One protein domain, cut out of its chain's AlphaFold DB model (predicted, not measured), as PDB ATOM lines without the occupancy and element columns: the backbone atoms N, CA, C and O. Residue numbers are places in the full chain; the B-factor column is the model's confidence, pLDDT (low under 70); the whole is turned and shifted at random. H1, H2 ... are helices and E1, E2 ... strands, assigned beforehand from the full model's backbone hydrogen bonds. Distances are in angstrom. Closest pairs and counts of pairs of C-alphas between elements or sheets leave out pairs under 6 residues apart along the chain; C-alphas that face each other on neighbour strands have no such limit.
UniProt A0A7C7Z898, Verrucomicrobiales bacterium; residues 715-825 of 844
ATOM      1  N   ILE A 715     -13.113  33.966  -4.840       97.75
ATOM      2  CA  ILE A 715     -12.899  35.317  -5.345       97.75
ATOM      3  C   ILE A 715     -11.683  35.870  -4.609       97.75
ATOM      4  O   ILE A 715     -11.656  35.949  -3.380       97.75
ATOM      5  N   ILE A 716     -10.663  36.279  -5.352       97.00
ATOM      6  CA  ILE A 716      -9.463  36.918  -4.809       97.00
ATOM      7  C   ILE A 716      -9.347  38.331  -5.363       97.00
ATOM      8  O   ILE A 716      -9.812  38.621  -6.462       97.00
ATOM      9  N   LYS A 717      -8.729  39.236  -4.604       94.75
ATOM     10  CA  LYS A 717      -8.598  40.637  -5.011       94.75
ATOM     11  C   LYS A 717      -7.191  41.182  -4.819       94.75
ATOM     12  O   LYS A 717      -6.494  40.843  -3.859       94.75
ATOM     13  N   LYS A 718      -6.800  42.096  -5.705       93.12
ATOM     14  CA  LYS A 718      -5.647  42.981  -5.533       93.12
ATOM     15  C   LYS A 718      -6.169  44.369  -5.196       93.12
ATOM     16  O   LYS A 718      -6.682  45.075  -6.057       93.12
ATOM     17  N   ASP A 719      -6.046  44.759  -3.935       90.50
ATOM     18  CA  ASP A 719      -6.522  46.060  -3.463       90.50
ATOM     19  C   ASP A 719      -5.721  46.545  -2.243       90.50
ATOM     20  O   ASP A 719      -4.848  45.834  -1.732       90.50
ATOM     21  N   LYS A 720      -5.999  47.759  -1.761       86.94
ATOM     22  CA  LYS A 720      -5.454  48.293  -0.505       86.94
ATOM     23  C   LYS A 720      -5.936  47.460   0.685       86.94
ATOM     24  O   LYS A 720      -6.994  46.844   0.634       86.94
ATOM     25  N   ASN A 721      -5.157  47.448   1.767       86.44
ATOM     26  CA  ASN A 721      -5.563  46.783   3.009       86.44
ATOM     27  C   ASN A 721      -6.783  47.486   3.616       86.44
ATOM     28  O   ASN A 721      -6.755  48.699   3.818       86.44
ATOM     29  N   SER A 722      -7.808  46.702   3.926       83.00
ATOM     30  CA  SER A 722      -9.010  47.109   4.649       83.00
ATOM     31  C   SER A 722      -9.173  46.272   5.926       83.00
ATOM     32  O   SER A 722      -8.599  45.182   6.020       83.00
ATOM     33  N   PRO A 723      -9.924  46.758   6.933       82.44
ATOM     34  CA  PRO A 723     -10.212  45.981   8.136       82.44
ATOM     35  C   PRO A 723     -10.788  44.598   7.798       82.44
ATOM     36  O   PRO A 723     -11.685  44.483   6.970       82.44
ATOM     37  N   GLY A 724     -10.254  43.549   8.427       85.19
ATOM     38  CA  GLY A 724     -10.687  42.164   8.211       85.19
ATOM     39  C   GLY A 724     -10.072  41.456   6.997       85.19
ATOM     40  O   GLY A 724     -10.245  40.244   6.877       85.19
ATOM     41  N   ASP A 725      -9.326  42.150   6.130       91.12
ATOM     42  CA  ASP A 725      -8.640  41.499   5.009       91.12
ATOM     43  C   ASP A 725      -7.570  40.511   5.506       91.12
ATOM     44  O   ASP A 725      -6.779  40.806   6.407       91.12
ATOM     45  N   ARG A 726      -7.484  39.359   4.834       94.88
ATOM     46  CA  ARG A 726      -6.386  38.396   4.973       94.88
ATOM     47  C   ARG A 726      -5.670  38.261   3.638       94.88
ATOM     48  O   ARG A 726      -6.311  38.027   2.612       94.88
ATOM     49  N   SER A 727      -4.350  38.411   3.667       95.69
ATOM     50  CA  SER A 727      -3.511  38.403   2.468       95.69
ATOM     51  C   SER A 727      -2.718  37.108   2.315       95.69
ATOM     52  O   SER A 727      -2.399  36.443   3.300       95.69
ATOM     53  N   PHE A 728      -2.324  36.813   1.081       96.12
ATOM     54  CA  PHE A 728      -1.284  35.850   0.732       96.12
ATOM     55  C   PHE A 728      -0.359  36.452  -0.328       96.12
ATOM     56  O   PHE A 728      -0.697  37.449  -0.972       96.12
ATOM     57  N   SER A 729       0.829  35.872  -0.477       96.00
ATOM     58  CA  SER A 729       1.806  36.310  -1.473       96.00
ATOM     59  C   SER A 729       1.938  35.264  -2.565       96.00
ATOM     60  O   SER A 729       2.077  34.076  -2.264       96.00
ATOM     61  N   THR A 730       1.928  35.709  -3.814       95.12
ATOM     62  CA  THR A 730       2.301  34.868  -4.952       95.12
ATOM     63  C   THR A 730       3.824  34.766  -5.062       95.12
ATOM     64  O   THR A 730       4.566  35.508  -4.407       95.12
ATOM     65  N   ARG A 731       4.309  33.811  -5.855       94.31
ATOM     66  CA  ARG A 731       5.735  33.507  -6.014       94.31
ATOM     67  C   ARG A 731       6.506  34.626  -6.723       94.31
ATOM     68  O   ARG A 731       7.656  34.891  -6.368       94.31
ATOM     69  N   GLY A 732       5.896  35.270  -7.711       90.94
ATOM     70  CA  GLY A 732       6.571  36.097  -8.707       90.94
ATOM     71  C   GLY A 732       7.379  35.269  -9.712       90.94
ATOM     72  O   GLY A 732       7.304  34.039  -9.757       90.94
ATOM     73  N   GLY A 733       8.195  35.951 -10.514       88.00
ATOM     74  CA  GLY A 733       9.000  35.343 -11.574       88.00
ATOM     75  C   GLY A 733      10.314  36.067 -11.826       88.00
ATOM     76  O   GLY A 733      10.675  37.004 -11.113       88.00
ATOM     77  N   SER A 734      11.058  35.632 -12.845       79.25
ATOM     78  CA  SER A 734      12.359  36.221 -13.182       79.25
ATOM     79  C   SER A 734      12.213  37.712 -13.518       79.25
ATOM     80  O   SER A 734      11.679  38.074 -14.561       79.25
ATOM     81  N   GLY A 735      12.649  38.583 -12.602       82.50
ATOM     82  CA  GLY A 735      12.532  40.041 -12.729       82.50
ATOM     83  C   GLY A 735      11.241  40.660 -12.172       82.50
ATOM     84  O   GLY A 735      11.138  41.884 -12.148       82.50
ATOM     85  N   PHE A 736      10.295  39.861 -11.663       86.94
ATOM     86  CA  PHE A 736       9.016  40.336 -11.124       86.94
ATOM     87  C   PHE A 736       8.795  39.834  -9.695       86.94
ATOM     88  O   PHE A 736       8.734  38.633  -9.443       86.94
ATOM     89  N   SER A 737       8.648  40.756  -8.740       91.06
ATOM     90  CA  SER A 737       8.335  40.405  -7.353       91.06
ATOM     91  C   SER A 737       6.939  39.790  -7.231       91.06
ATOM     92  O   SER A 737       5.999  40.266  -7.877       91.06
ATOM     93  N   GLY A 738       6.791  38.821  -6.327       92.06
ATOM     94  CA  GLY A 738       5.488  38.283  -5.937       92.06
ATOM     95  C   GLY A 738       4.498  39.376  -5.534       92.06
ATOM     96  O   GLY A 738       4.874  40.423  -4.992       92.06
ATOM     97  N   GLN A 739       3.224  39.151  -5.836       91.94
ATOM     98  CA  GLN A 739       2.144  40.089  -5.561       91.94
ATOM     99  C   GLN A 739       1.459  39.733  -4.240       91.94
ATOM    100  O   GLN A 739       1.276  38.562  -3.919       91.94
ATOM    101  N   SER A 740       1.047  40.750  -3.479       93.94
ATOM    102  CA  SER A 740       0.189  40.548  -2.309       93.94
ATOM    103  C   SER A 740      -1.276  40.607  -2.735       93.94
ATOM    104  O   SER A 740      -1.774  41.668  -3.120       93.94
ATOM    105  N   LEU A 741      -1.948  39.462  -2.664       95.94
ATOM    106  CA  LEU A 741      -3.366  39.290  -2.971       95.94
ATOM    107  C   LEU A 741      -4.154  39.044  -1.687       95.94
ATOM    108  O   LEU A 741      -3.579  38.752  -0.639       95.94
ATOM    109  N   LYS A 742      -5.474  39.194  -1.761       96.31
ATOM    110  CA  LYS A 742      -6.393  39.049  -0.629       96.31
ATOM    111  C   LYS A 742      -7.504  38.072  -0.958       96.31
ATOM    112  O   LYS A 742      -7.996  38.063  -2.085       96.31
ATOM    113  N   TYR A 743      -7.939  37.331   0.050       96.38
ATOM    114  CA  TYR A 743      -9.147  36.517  -0.035       96.38
ATOM    115  C   TYR A 743     -10.380  37.422   0.059       96.38
ATOM    116  O   TYR A 743     -10.468  38.258   0.962       96.38
ATOM    117  N   HIS A 744     -11.303  37.285  -0.893       95.44
ATOM    118  CA  HIS A 744     -12.621  37.922  -0.850       95.44
ATOM    119  C   HIS A 744     -13.713  36.882  -0.610       95.44
ATOM    120  O   HIS A 744     -14.511  37.084   0.301       95.44
ATOM    121  N   GLU A 745     -13.683  35.777  -1.362       95.12
ATOM    122  CA  GLU A 745     -14.443  34.548  -1.106       95.12
ATOM    123  C   GLU A 745     -13.515  33.314  -1.160       95.12
ATOM    124  O   GLU A 745     -12.641  33.266  -2.034       95.12
ATOM    125  N   PRO A 746     -13.667  32.337  -0.245       95.25
ATOM    126  CA  PRO A 746     -14.438  32.444   0.998       95.25
ATOM    127  C   PRO A 746     -13.977  33.626   1.855       95.25
ATOM    128  O   PRO A 746     -12.847  34.116   1.703       95.25
ATOM    129  N   LYS A 747     -14.838  34.111   2.758       92.88
ATOM    130  CA  LYS A 747     -14.475  35.255   3.601       92.88
ATOM    131  C   LYS A 747     -13.179  34.964   4.369       92.88
ATOM    132  O   LYS A 747     -12.947  33.828   4.786       92.88
ATOM    133  N   PRO A 748     -12.355  35.985   4.673       92.31
ATOM    134  CA  PRO A 748     -11.116  35.821   5.443       92.31
ATOM    135  C   PRO A 748     -11.232  35.023   6.753       92.31
ATOM    136  O   PRO A 748     -10.258  34.399   7.181       92.31
ATOM    137  N   ARG A 749     -12.413  35.061   7.387       89.69
ATOM    138  CA  ARG A 749     -12.751  34.340   8.624       89.69
ATOM    139  C   ARG A 749     -13.202  32.886   8.409       89.69
ATOM    140  O   ARG A 749     -13.191  32.123   9.364       89.69
ATOM    141  N   GLU A 750     -13.597  32.531   7.190       91.94
ATOM    142  CA  GLU A 750     -14.158  31.227   6.812       91.94
ATOM    143  C   GLU A 750     -13.135  30.356   6.069       91.94
ATOM    144  O   GLU A 750     -13.131  29.143   6.234       91.94
ATOM    145  N   ILE A 751     -12.216  30.952   5.300       95.19
ATOM    146  CA  ILE A 751     -11.255  30.190   4.491       95.19
ATOM    147  C   ILE A 751     -10.286  29.341   5.341       95.19
ATOM    148  O   ILE A 751      -9.545  29.855   6.191       95.19
ATOM    149  N   THR A 752     -10.224  28.032   5.073       96.81
ATOM    150  CA  THR A 752      -9.398  27.079   5.840       96.81
ATOM    151  C   THR A 752      -7.920  27.091   5.410       96.81
ATOM    152  O   THR A 752      -7.595  27.538   4.309       96.81
ATOM    153  N   PRO A 753      -6.977  26.593   6.238       97.44
ATOM    154  CA  PRO A 753      -5.566  26.497   5.847       97.44
ATOM    155  C   PRO A 753      -5.317  25.643   4.593       97.44
ATOM    156  O   PRO A 753      -4.441  25.979   3.800       97.44
ATOM    157  N   VAL A 754      -6.091  24.569   4.399       97.69
ATOM    158  CA  VAL A 754      -5.974  23.686   3.225       97.69
ATOM    159  C   VAL A 754      -6.407  24.429   1.959       97.69
ATOM    160  O   VAL A 754      -5.675  24.442   0.974       97.69
ATOM    161  N   GLN A 755      -7.530  25.146   2.018       98.06
ATOM    162  CA  GLN A 755      -8.029  25.970   0.910       98.06
ATOM    163  C   GLN A 755      -7.075  27.117   0.561       98.06
ATOM    164  O   GLN A 755      -6.862  27.396  -0.616       98.06
ATOM    165  N   GLN A 756      -6.472  27.761   1.567       98.00
ATOM    166  CA  GLN A 756      -5.447  28.793   1.363       98.00
ATOM    167  C   GLN A 756      -4.232  28.236   0.623       98.00
ATOM    168  O   GLN A 756      -3.763  28.845  -0.336       98.00
ATOM    169  N   ALA A 757      -3.730  27.078   1.062       97.69
ATOM    170  CA  ALA A 757      -2.600  26.425   0.420       97.69
ATOM    171  C   ALA A 757      -2.922  26.050  -1.033       97.69
ATOM    172  O   ALA A 757      -2.082  26.265  -1.906       97.69
ATOM    173  N   TRP A 758      -4.138  25.559  -1.298       98.00
ATOM    174  CA  TRP A 758      -4.581  25.181  -2.638       98.00
ATOM    175  C   TRP A 758      -4.566  26.372  -3.604       98.00
ATOM    176  O   TRP A 758      -3.821  26.355  -4.586       98.00
ATOM    177  N   ILE A 759      -5.298  27.451  -3.294       98.06
ATOM    178  CA  ILE A 759      -5.388  28.608  -4.201       98.06
ATOM    179  C   ILE A 759      -4.047  29.339  -4.330       98.06
ATOM    180  O   ILE A 759      -3.690  29.800  -5.414       98.06
ATOM    181  N   GLN A 760      -3.247  29.399  -3.259       98.06
ATOM    182  CA  GLN A 760      -1.898  29.955  -3.336       98.06
ATOM    183  C   GLN A 760      -0.996  29.111  -4.247       98.06
ATOM    184  O   GLN A 760      -0.237  29.672  -5.037       98.06
ATOM    185  N   ASN A 761      -1.079  27.780  -4.172       97.69
ATOM    186  CA  ASN A 761      -0.325  26.898  -5.057       97.69
ATOM    187  C   ASN A 761      -0.778  27.033  -6.519       97.69
ATOM    188  O   ASN A 761       0.077  27.142  -7.393       97.69
ATOM    189  N   TYR A 762      -2.087  27.131  -6.774       97.81
ATOM    190  CA  TYR A 762      -2.638  27.386  -8.109       97.81
ATOM    191  C   TYR A 762      -2.055  28.670  -8.725       97.81
ATOM    192  O   TYR A 762      -1.546  28.660  -9.845       97.81
ATOM    193  N   MET A 763      -2.032  29.767  -7.958       97.62
ATOM    194  CA  MET A 763      -1.426  31.032  -8.394       97.62
ATOM    195  C   MET A 763       0.087  30.913  -8.625       97.62
ATOM    196  O   MET A 763       0.616  31.482  -9.577       97.62
ATOM    197  N   ASN A 764       0.796  30.163  -7.778       97.00
ATOM    198  CA  ASN A 764       2.237  29.954  -7.925       97.00
ATOM    199  C   ASN A 764       2.586  29.119  -9.166       97.00
ATOM    200  O   ASN A 764       3.612  29.378  -9.792       97.00
ATOM    201  N   GLN A 765       1.760  28.127  -9.507       96.50
ATOM    202  CA  GLN A 765       1.909  27.314 -10.714       96.50
ATOM    203  C   GLN A 765       1.607  28.135 -11.971       96.50
ATOM    204  O   GLN A 765       2.406  28.127 -12.904       96.50
ATOM    205  N   PHE A 766       0.535  28.933 -11.951       96.25
ATOM    206  CA  PHE A 766       0.248  29.900 -13.009       96.25
ATOM    207  C   PHE A 766       1.441  30.829 -13.280       96.25
ATOM    208  O   PHE A 766       1.905  30.927 -14.417       96.25
ATOM    209  N   GLU A 767       1.978  31.479 -12.243       95.50
ATOM    210  CA  GLU A 767       3.125  32.381 -12.391       95.50
ATOM    211  C   GLU A 767       4.399  31.639 -12.820       95.50
ATOM    212  O   GLU A 767       5.188  32.171 -13.600       95.50
ATOM    213  N   GLN A 768       4.605  30.403 -12.358       94.25
ATOM    214  CA  GLN A 768       5.727  29.578 -12.803       94.25
ATOM    215  C   GLN A 768       5.681  29.320 -14.311       94.25
ATOM    216  O   GLN A 768       6.708  29.467 -14.974       94.25
ATOM    217  N   SER A 769       4.512  28.955 -14.837       94.38
ATOM    218  CA  SER A 769       4.317  28.698 -16.263       94.38
ATOM    219  C   SER A 769       4.434  29.988 -17.081       94.38
ATOM    220  O   SER A 769       5.138  30.015 -18.090       94.38
ATOM    221  N   LEU A 770       3.836  31.088 -16.603       93.75
ATOM    222  CA  LEU A 770       3.878  32.401 -17.258       93.75
ATOM    223  C   LEU A 770       5.295  32.989 -17.349       93.75
ATOM    224  O   LEU A 770       5.643  33.601 -18.353       93.75
ATOM    225  N   TYR A 771       6.113  32.817 -16.309       93.69
ATOM    226  CA  TYR A 771       7.474  33.361 -16.249       93.69
ATOM    227  C   TYR A 771       8.561  32.343 -16.625       93.69
ATOM    228  O   TYR A 771       9.747  32.586 -16.375       93.69
ATOM    229  N   SER A 772       8.180  31.202 -17.202       90.88
ATOM    230  CA  SER A 772       9.128  30.220 -17.728       90.88
ATOM    231  C   SER A 772       9.849  30.754 -18.976       90.88
ATOM    232  O   SER A 772       9.355  31.629 -19.684       90.88
ATOM    233  N   ASN A 773      11.040  30.229 -19.281       90.94
ATOM    234  CA  ASN A 773      11.799  30.670 -20.462       90.94
ATOM    235  C   ASN A 773      11.122  30.284 -21.792       90.94
ATOM    236  O   ASN A 773      11.411  30.895 -22.815       90.94
ATOM    237  N   ASN A 774      10.246  29.276 -21.776       91.44
ATOM    238  CA  ASN A 774       9.513  28.738 -22.923       91.44
ATOM    239  C   ASN A 774       8.000  29.003 -22.823       91.44
ATOM    240  O   ASN A 774       7.213  28.248 -23.384       91.44
ATOM    241  N   TRP A 775       7.585  30.054 -22.109       90.25
ATOM    242  CA  TRP A 775       6.180  30.335 -21.789       90.25
ATOM    243  C   TRP A 775       5.245  30.461 -23.005       90.25
ATOM    244  O   TRP A 775       4.049  30.249 -22.843       90.25
ATOM    245  N   LEU A 776       5.771  30.797 -24.193       91.50
ATOM    246  CA  LEU A 776       5.019  30.856 -25.459       91.50
ATOM    247  C   LEU A 776       4.830  29.486 -26.121       91.50
ATOM    248  O   LEU A 776       3.820  29.267 -26.779       91.50
ATOM    249  N   ASP A 777       5.804  28.588 -25.964       93.62
ATOM    250  CA  ASP A 777       5.873  27.311 -26.691       93.62
ATOM    251  C   ASP A 777       5.465  26.111 -25.816       93.62
ATOM    252  O   ASP A 777       5.396  24.975 -26.286       93.62
ATOM    253  N   ALA A 778       5.245  26.334 -24.518       93.19
ATOM    254  CA  ALA A 778       4.811  25.304 -23.584       93.19
ATOM    255  C   ALA A 778       3.381  24.811 -23.891       93.19
ATOM    256  O   ALA A 778       2.604  25.464 -24.582       93.19
ATOM    257  N   SER A 779       3.000  23.661 -23.329       92.88
ATOM    258  CA  SER A 779       1.640  23.115 -23.441       92.88
ATOM    259  C   SER A 779       1.188  22.472 -22.129       92.88
ATOM    260  O   SER A 779       1.992  22.266 -21.220       92.88
ATOM    261  N   GLY A 780      -0.110  22.174 -22.006       93.12
ATOM    262  CA  GLY A 780      -0.670  21.572 -20.791       93.12
ATOM    263  C   GLY A 780      -0.380  22.405 -19.538       93.12
ATOM    264  O   GLY A 780      -0.358  23.633 -19.603       93.12
ATOM    265  N   ALA A 781      -0.125  21.742 -18.409       92.00
ATOM    266  CA  ALA A 781       0.144  22.391 -17.122       92.00
ATOM    267  C   ALA A 781       1.410  23.275 -17.100       92.00
ATOM    268  O   ALA A 781       1.563  24.103 -16.199       92.00
ATOM    269  N   ASP A 782       2.287  23.159 -18.099       92.12
ATOM    270  CA  ASP A 782       3.479  24.002 -18.234       92.12
ATOM    271  C   ASP A 782       3.190  25.329 -18.961       92.12
ATOM    272  O   ASP A 782       4.038  26.219 -18.974       92.12
ATOM    273  N   HIS A 783       1.994  25.500 -19.540       96.62
ATOM    274  CA  HIS A 783       1.579  26.727 -20.223       96.62
ATOM    275  C   HIS A 783       0.590  27.543 -19.383       96.62
ATOM    276  O   HIS A 783      -0.307  27.002 -18.734       96.62
ATOM    277  N   TYR A 784       0.707  28.873 -19.413       95.25
ATOM    278  CA  TYR A 784      -0.111  29.765 -18.579       95.25
ATOM    279  C   TYR A 784      -1.619  29.644 -18.867       95.25
ATOM    280  O   TYR A 784      -2.431  29.751 -17.948       95.25
ATOM    281  N   SER A 785      -2.000  29.360 -20.119       96.06
ATOM    282  CA  SER A 785      -3.404  29.198 -20.526       96.06
ATOM    283  C   SER A 785      -4.087  27.971 -19.915       96.06
ATOM    284  O   SER A 785      -5.304  27.837 -20.035       96.06
ATOM    285  N   HIS A 786      -3.350  27.078 -19.248       96.06
ATOM    286  CA  HIS A 786      -3.940  26.011 -18.444       96.06
ATOM    287  C   HIS A 786      -4.644  26.555 -17.194       96.06
ATOM    288  O   HIS A 786      -5.678  26.025 -16.800       96.06
ATOM    289  N   TYR A 787      -4.129  27.646 -16.618       97.50
ATOM    290  CA  TYR A 787      -4.599  28.190 -15.341       97.50
ATOM    291  C   TYR A 787      -5.549  29.382 -15.487       97.50
ATOM    292  O   TYR A 787      -6.331  29.666 -14.581       97.50
ATOM    293  N   ILE A 788      -5.486  30.102 -16.607       97.69
ATOM    294  CA  ILE A 788      -6.301  31.302 -16.816       97.69
ATOM    295  C   ILE A 788      -7.215  31.176 -18.025       97.69
ATOM    296  O   ILE A 788      -6.869  30.579 -19.047       97.69
ATOM    297  N   ASP A 789      -8.382  31.793 -17.908       97.25
ATOM    298  CA  ASP A 789      -9.219  32.138 -19.045       97.25
ATOM    299  C   ASP A 789      -8.559  33.322 -19.770       97.25
ATOM    300  O   ASP A 789      -8.616  34.464 -19.310       97.25
ATOM    301  N   VAL A 790      -7.843  33.021 -20.858       95.75
ATOM    302  CA  VAL A 790      -7.030  34.004 -21.589       95.75
ATOM    303  C   VAL A 790      -7.889  35.150 -22.119       95.75
ATOM    304  O   VAL A 790      -7.467  36.300 -22.011       95.75
ATOM    305  N   ASP A 791      -9.092  34.854 -22.613       95.25
ATOM    306  CA  ASP A 791     -10.018  35.853 -23.152       95.25
ATOM    307  C   ASP A 791     -10.397  36.866 -22.063       95.25
ATOM    308  O   ASP A 791     -10.248  38.068 -22.274       95.25
ATOM    309  N   SER A 792     -10.735  36.410 -20.850       95.19
ATOM    310  CA  SER A 792     -11.055  37.319 -19.736       95.19
ATOM    311  C   SER A 792      -9.888  38.242 -19.352       95.19
ATOM    312  O   SER A 792     -10.087  39.403 -18.991       95.19
ATOM    313  N   PHE A 793      -8.645  37.758 -19.443       94.81
ATOM    314  CA  PHE A 793      -7.460  38.571 -19.164       94.81
ATOM    315  C   PHE A 793      -7.187  39.573 -20.288       94.81
ATOM    316  O   PHE A 793      -6.764  40.696 -20.002       94.81
ATOM    317  N   VAL A 794      -7.415  39.193 -21.546       94.81
ATOM    318  CA  VAL A 794      -7.295  40.082 -22.710       94.81
ATOM    319  C   VAL A 794      -8.356  41.180 -22.650       94.81
ATOM    320  O   VAL A 794      -8.006  42.357 -22.745       94.81
ATOM    321  N   ASP A 795      -9.613  40.821 -22.397       93.38
ATOM    322  CA  ASP A 795     -10.725  41.753 -22.192       93.38
ATOM    323  C   ASP A 795     -10.413  42.758 -21.085       93.38
ATOM    324  O   ASP A 795     -10.556  43.971 -21.260       93.38
ATOM    325  N   TYR A 796      -9.894  42.267 -19.960       92.38
ATOM    326  CA  TYR A 796      -9.481  43.120 -18.860       92.38
ATOM    327  C   TYR A 796      -8.372  44.110 -19.259       92.38
ATOM    328  O   TYR A 796      -8.434  45.291 -18.914       92.38
ATOM    329  N   HIS A 797      -7.357  43.678 -20.013       92.00
ATOM    330  CA  HIS A 797      -6.320  44.597 -20.500       92.00
ATOM    331  C   HIS A 797      -6.898  45.649 -21.446       92.00
ATOM    332  O   HIS A 797      -6.591  46.836 -21.304       92.00
ATOM    333  N   TRP A 798      -7.766  45.237 -22.373       91.19
ATOM    334  CA  TRP A 798      -8.429  46.157 -23.287       91.19
ATOM    335  C   TRP A 798      -9.229  47.200 -22.535       91.19
ATOM    336  O   TRP A 798      -9.039  48.393 -22.771       91.19
ATOM    337  N   ILE A 799     -10.079  46.786 -21.599       88.31
ATOM    338  CA  ILE A 799     -10.922  47.739 -20.894       88.31
ATOM    339  C   ILE A 799     -10.091  48.665 -20.003       88.31
ATOM    340  O   ILE A 799     -10.369  49.860 -19.993       88.31
ATOM    341  N   VAL A 800      -9.009  48.195 -19.362       89.50
ATOM    342  CA  VAL A 800      -8.069  49.071 -18.635       89.50
ATOM    343  C   VAL A 800      -7.465  50.132 -19.565       89.50
ATOM    344  O   VAL A 800      -7.429  51.318 -19.210       89.50
ATOM    345  N   GLU A 801      -7.015  49.733 -20.756       88.62
ATOM    346  CA  GLU A 801      -6.402  50.639 -21.730       88.62
ATOM    347  C   GLU A 801      -7.388  51.632 -22.339       88.62
ATOM    348  O   GLU A 801      -7.080  52.825 -22.418       88.62
ATOM    349  N   PHE A 802      -8.574  51.169 -22.738       84.69
ATOM    350  CA  PHE A 802      -9.638  52.013 -23.278       84.69
ATOM    351  C   PHE A 802     -10.149  52.995 -22.226       84.69
ATOM    352  O   PHE A 802     -10.321  54.182 -22.509       84.69
ATOM    353  N   ALA A 803     -10.319  52.524 -20.991       82.19
ATOM    354  CA  ALA A 803     -10.744  53.349 -19.874       82.19
ATOM    355  C   ALA A 803      -9.655  54.326 -19.398       82.19
ATOM    356  O   ALA A 803      -9.935  55.310 -18.703       82.19
ATOM    357  N   LYS A 804      -8.389  54.051 -19.736       84.44
ATOM    358  CA  LYS A 804      -7.213  54.698 -19.137       84.44
ATOM    359  C   LYS A 804      -7.248  54.640 -17.608       84.44
ATOM    360  O   LYS A 804      -6.817  55.576 -16.927       84.44
ATOM    361  N   GLN A 805      -7.745  53.525 -17.071       82.00
ATOM    362  CA  GLN A 805      -7.886  53.318 -15.637       82.00
ATOM    363  C   GLN A 805      -6.597  52.734 -15.055       82.00
ATOM    364  O   GLN A 805      -6.444  51.527 -14.913       82.00
ATOM    365  N   ILE A 806      -5.651  53.606 -14.700       81.38
ATOM    366  CA  ILE A 806      -4.317  53.200 -14.220       81.38
ATOM    367  C   ILE A 806      -4.360  52.306 -12.975       81.38
ATOM    368  O   ILE A 806      -3.462  51.483 -12.774       81.38
ATOM    369  N   ASP A 807      -5.394  52.461 -12.141       79.44
ATOM    370  CA  ASP A 807      -5.557  51.606 -10.971       79.44
ATOM    371  C   ASP A 807      -5.816  50.161 -11.394       79.44
ATOM    372  O   ASP A 807      -5.302  49.284 -10.725       79.44
ATOM    373  N   GLY A 808      -6.407  49.891 -12.562       82.38
ATOM    374  CA  GLY A 808      -6.629  48.534 -13.062       82.38
ATOM    375  C   GLY A 808      -5.354  47.687 -13.224       82.38
ATOM    376  O   GLY A 808      -5.421  46.461 -13.198       82.38
ATOM    377  N   TYR A 809      -4.162  48.287 -13.292       83.19
ATOM    378  CA  TYR A 809      -2.890  47.545 -13.244       83.19
ATOM    379  C   TYR A 809      -2.358  47.309 -11.817       83.19
ATOM    380  O   TYR A 809      -1.454  46.498 -11.577       83.19
ATOM    381  N   ARG A 810      -2.878  48.043 -10.833       84.19
ATOM    382  CA  ARG A 810      -2.294  48.195  -9.497       84.19
ATOM    383  C   ARG A 810      -3.214  47.737  -8.365       84.19
ATOM    384  O   ARG A 810      -2.693  47.149  -7.421       84.19
ATOM    385  N   LEU A 811      -4.507  48.046  -8.417       87.62
ATOM    386  CA  LEU A 811      -5.492  47.976  -7.334       87.62
ATOM    387  C   LEU A 811      -6.925  47.876  -7.894       87.62
ATOM    388  O   LEU A 811      -7.161  48.216  -9.042       87.62
ATOM    389  N   SER A 812      -7.891  47.525  -7.043       85.75
ATOM    390  CA  SER A 812      -9.318  47.444  -7.400       85.75
ATOM    391  C   SER A 812      -9.645  46.355  -8.430       85.75
ATOM    392  O   SER A 812     -10.590  46.475  -9.208       85.75
ATOM    393  N   ASN A 813      -8.889  45.254  -8.380       89.06
ATOM    394  CA  ASN A 813      -9.045  44.124  -9.294       89.06
ATOM    395  C   ASN A 813      -9.552  42.911  -8.531       89.06
ATOM    396  O   ASN A 813      -8.993  42.584  -7.479       89.06
ATOM    397  N   TYR A 814     -10.541  42.224  -9.090       94.69
ATOM    398  CA  TYR A 814     -11.013  40.932  -8.609       94.69
ATOM    399  C   TYR A 814     -10.728  39.864  -9.662       94.69
ATOM    400  O   TYR A 814     -10.702  40.147 -10.858       94.69
ATOM    401  N   MET A 815     -10.487  38.648  -9.192       96.50
ATOM    402  CA  MET A 815     -10.388  37.453 -10.014       96.50
ATOM    403  C   MET A 815     -11.264  36.372  -9.394       96.50
ATOM    404  O   MET A 815     -11.242  36.189  -8.171       96.50
ATOM    405  N   SER A 816     -12.003  35.651 -10.227       97.31
ATOM    406  CA  SER A 816     -12.860  34.539  -9.825       97.31
ATOM    407  C   SER A 816     -12.300  33.213 -10.325       97.31
ATOM    408  O   SER A 816     -11.716  33.134 -11.405       97.31
ATOM    409  N   LYS A 817     -12.464  32.154  -9.533       97.12
ATOM    410  CA  LYS A 817     -12.062  30.794  -9.896       97.12
ATOM    411  C   LYS A 817     -13.192  29.837  -9.554       97.12
ATOM    412  O   LYS A 817     -13.454  29.583  -8.378       97.12
ATOM    413  N   ASP A 818     -13.829  29.311 -10.593       94.00
ATOM    414  CA  ASP A 818     -14.871  28.299 -10.444       94.00
ATOM    415  C   ASP A 818     -14.297  26.879 -10.402       94.00
ATOM    416  O   ASP A 818     -13.150  26.640 -10.810       94.00
ATOM    417  N   ARG A 819     -15.103  25.946  -9.898       89.94
ATOM    418  CA  ARG A 819     -14.762  24.531  -9.739       89.94
ATOM    419  C   ARG A 819     -14.477  23.928 -11.104       89.94
ATOM    420  O   ARG A 819     -15.240  24.138 -12.037       89.94
ATOM    421  N   ASN A 820     -13.339  23.251 -11.247       85.44
ATOM    422  CA  ASN A 820     -12.836  22.716 -12.524       85.44
ATOM    423  C   ASN A 820     -12.632  23.749 -13.662       85.44
ATOM    424  O   ASN A 820     -12.088  23.409 -14.710       85.44
ATOM    425  N   GLY A 821     -13.007  25.017 -13.467       91.69
ATOM    426  CA  GLY A 821     -12.795  26.108 -14.410       91.69
ATOM    427  C   GLY A 821     -11.398  26.721 -14.311       91.69
ATOM    428  O   GLY A 821     -10.559  26.302 -13.513       91.69
ATOM    429  N   LYS A 822     -11.147  27.765 -15.100       96.75
ATOM    430  CA  LYS A 822      -9.910  28.560 -15.044       96.75
ATOM    431  C   LYS A 822     -10.123  29.852 -14.261       96.75
ATOM    432  O   LYS A 822     -11.256  30.288 -14.070       96.75
ATOM    433  N   LEU A 823      -9.035  30.462 -13.797       97.88
ATOM    434  CA  LEU A 823      -9.085  31.779 -13.164       97.88
ATOM    435  C   LEU A 823      -9.492  32.832 -14.205       97.88
ATOM    436  O   LEU A 823      -8.873  32.920 -15.268       97.88
ATOM    437  N   LYS A 824     -10.501  33.641 -13.888       96.94
ATOM    438  CA  LYS A 824     -11.002  34.737 -14.723       96.94
ATOM    439  C   LYS A 824     -10.651  36.085 -14.104       96.94
ATOM    440  O   LYS A 824     -10.722  36.242 -12.885       96.94
ATOM    441  N   MET A 825     -10.317  37.075 -14.928       94.06
ATOM    442  CA  MET A 825     -10.045  38.450 -14.478       94.06
ATOM    443  C   MET A 825     -11.337  39.283 -14.412       94.06
ATOM    444  O   MET A 825     -11.506  40.273 -15.120       94.06
TER     445      MET A 825
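Overview. This is residues 715 to 825 of the 844 residues of a protein of Verrucomicrobiales bacterium (UniProt A0A7C7Z898). A small, strongly twisted sheet of four short strands is grazed by one long helix, H1, chiefly near edge strand E2, while a second helix, H2, is off the sheet. A long unnamed stretch, residues 771 to 789, joins H1 to H2, and beyond H2 the chain turns through little H3 into E4, the other edge strand. The printed part has 111 residues, with named elements in the order E1, E2, E3, H1, H2, H3, E4; the sheet runs E2, E3, E1, E4, antiparallel throughout. The class is mixed, helices and strands, with under half of the residues in named elements. The whole is compact, with a radius of gyration of the C-alphas of 14.2 A and spans of 42 by 36 by 28 A.

Along the chain. E1 is residues 715 to 718, beginning at C-alpha 715 (-12.899, 35.317, -5.345). E2 is residues 727 to 729, and E3 is residues 740 to 745, 15.9 A long. H1, residues 753 to 770, is 25.6 A long from C-alpha 753 at (-5.566, 26.497, 5.847). H2, residues 790 to 803, is 19.8 A long. H3 is residues 806 to 809. E4, residues 813 to 817, is 13.7 A long and ends at C-alpha 817 (-12.062, 30.794, -9.896).

Arrangement. E1 is an inner strand, antiparallel to E4 at 153 degrees, with N 716 and O 815 within hydrogen-bond range at 2.9 A. E1 and E3 are antiparallel at 149 degrees, with N 742 and O 717 at 2.9 A. E2 and E3 form a hairpin, with N 728 and O 741 at 2.9 A. The pairing is staggered: E3 pairs with E2 over residues 740 to 742 and with E1 over 742 to 745. H1 only grazes the sheet, with residues 756 to 764; the closest C-alphas of E2 and H1, those of Phe 728 and Gln 760, are 7.2 A apart. H2 is not on the sheet, and it is apart from H1 and from E4. H2 and H3 only just touch, only at the corner by their link, with 3 pairs of C-alphas within 8 A; the closest are those of Val 800 and Gly 808, 5.8 A. H3 is only just not on the sheet, with 4 pairs of C-alphas within 10 A. In H1 and H2 every O i to N i+4 pair is within hydrogen-bond range; H3 is too short for such a pair.

Size, cuts and confidence. The C-alphas farthest apart, those of Pro 723 and Asp 777, are 42.7 A apart. The printed part has no cut, and the link from H1 to H2 is long. Residues 816 to 817 of E4 also pair, antiparallel, with residues 823 to 824. The mean pLDDT of the printed part is 92.5, and no printed residue is under 70.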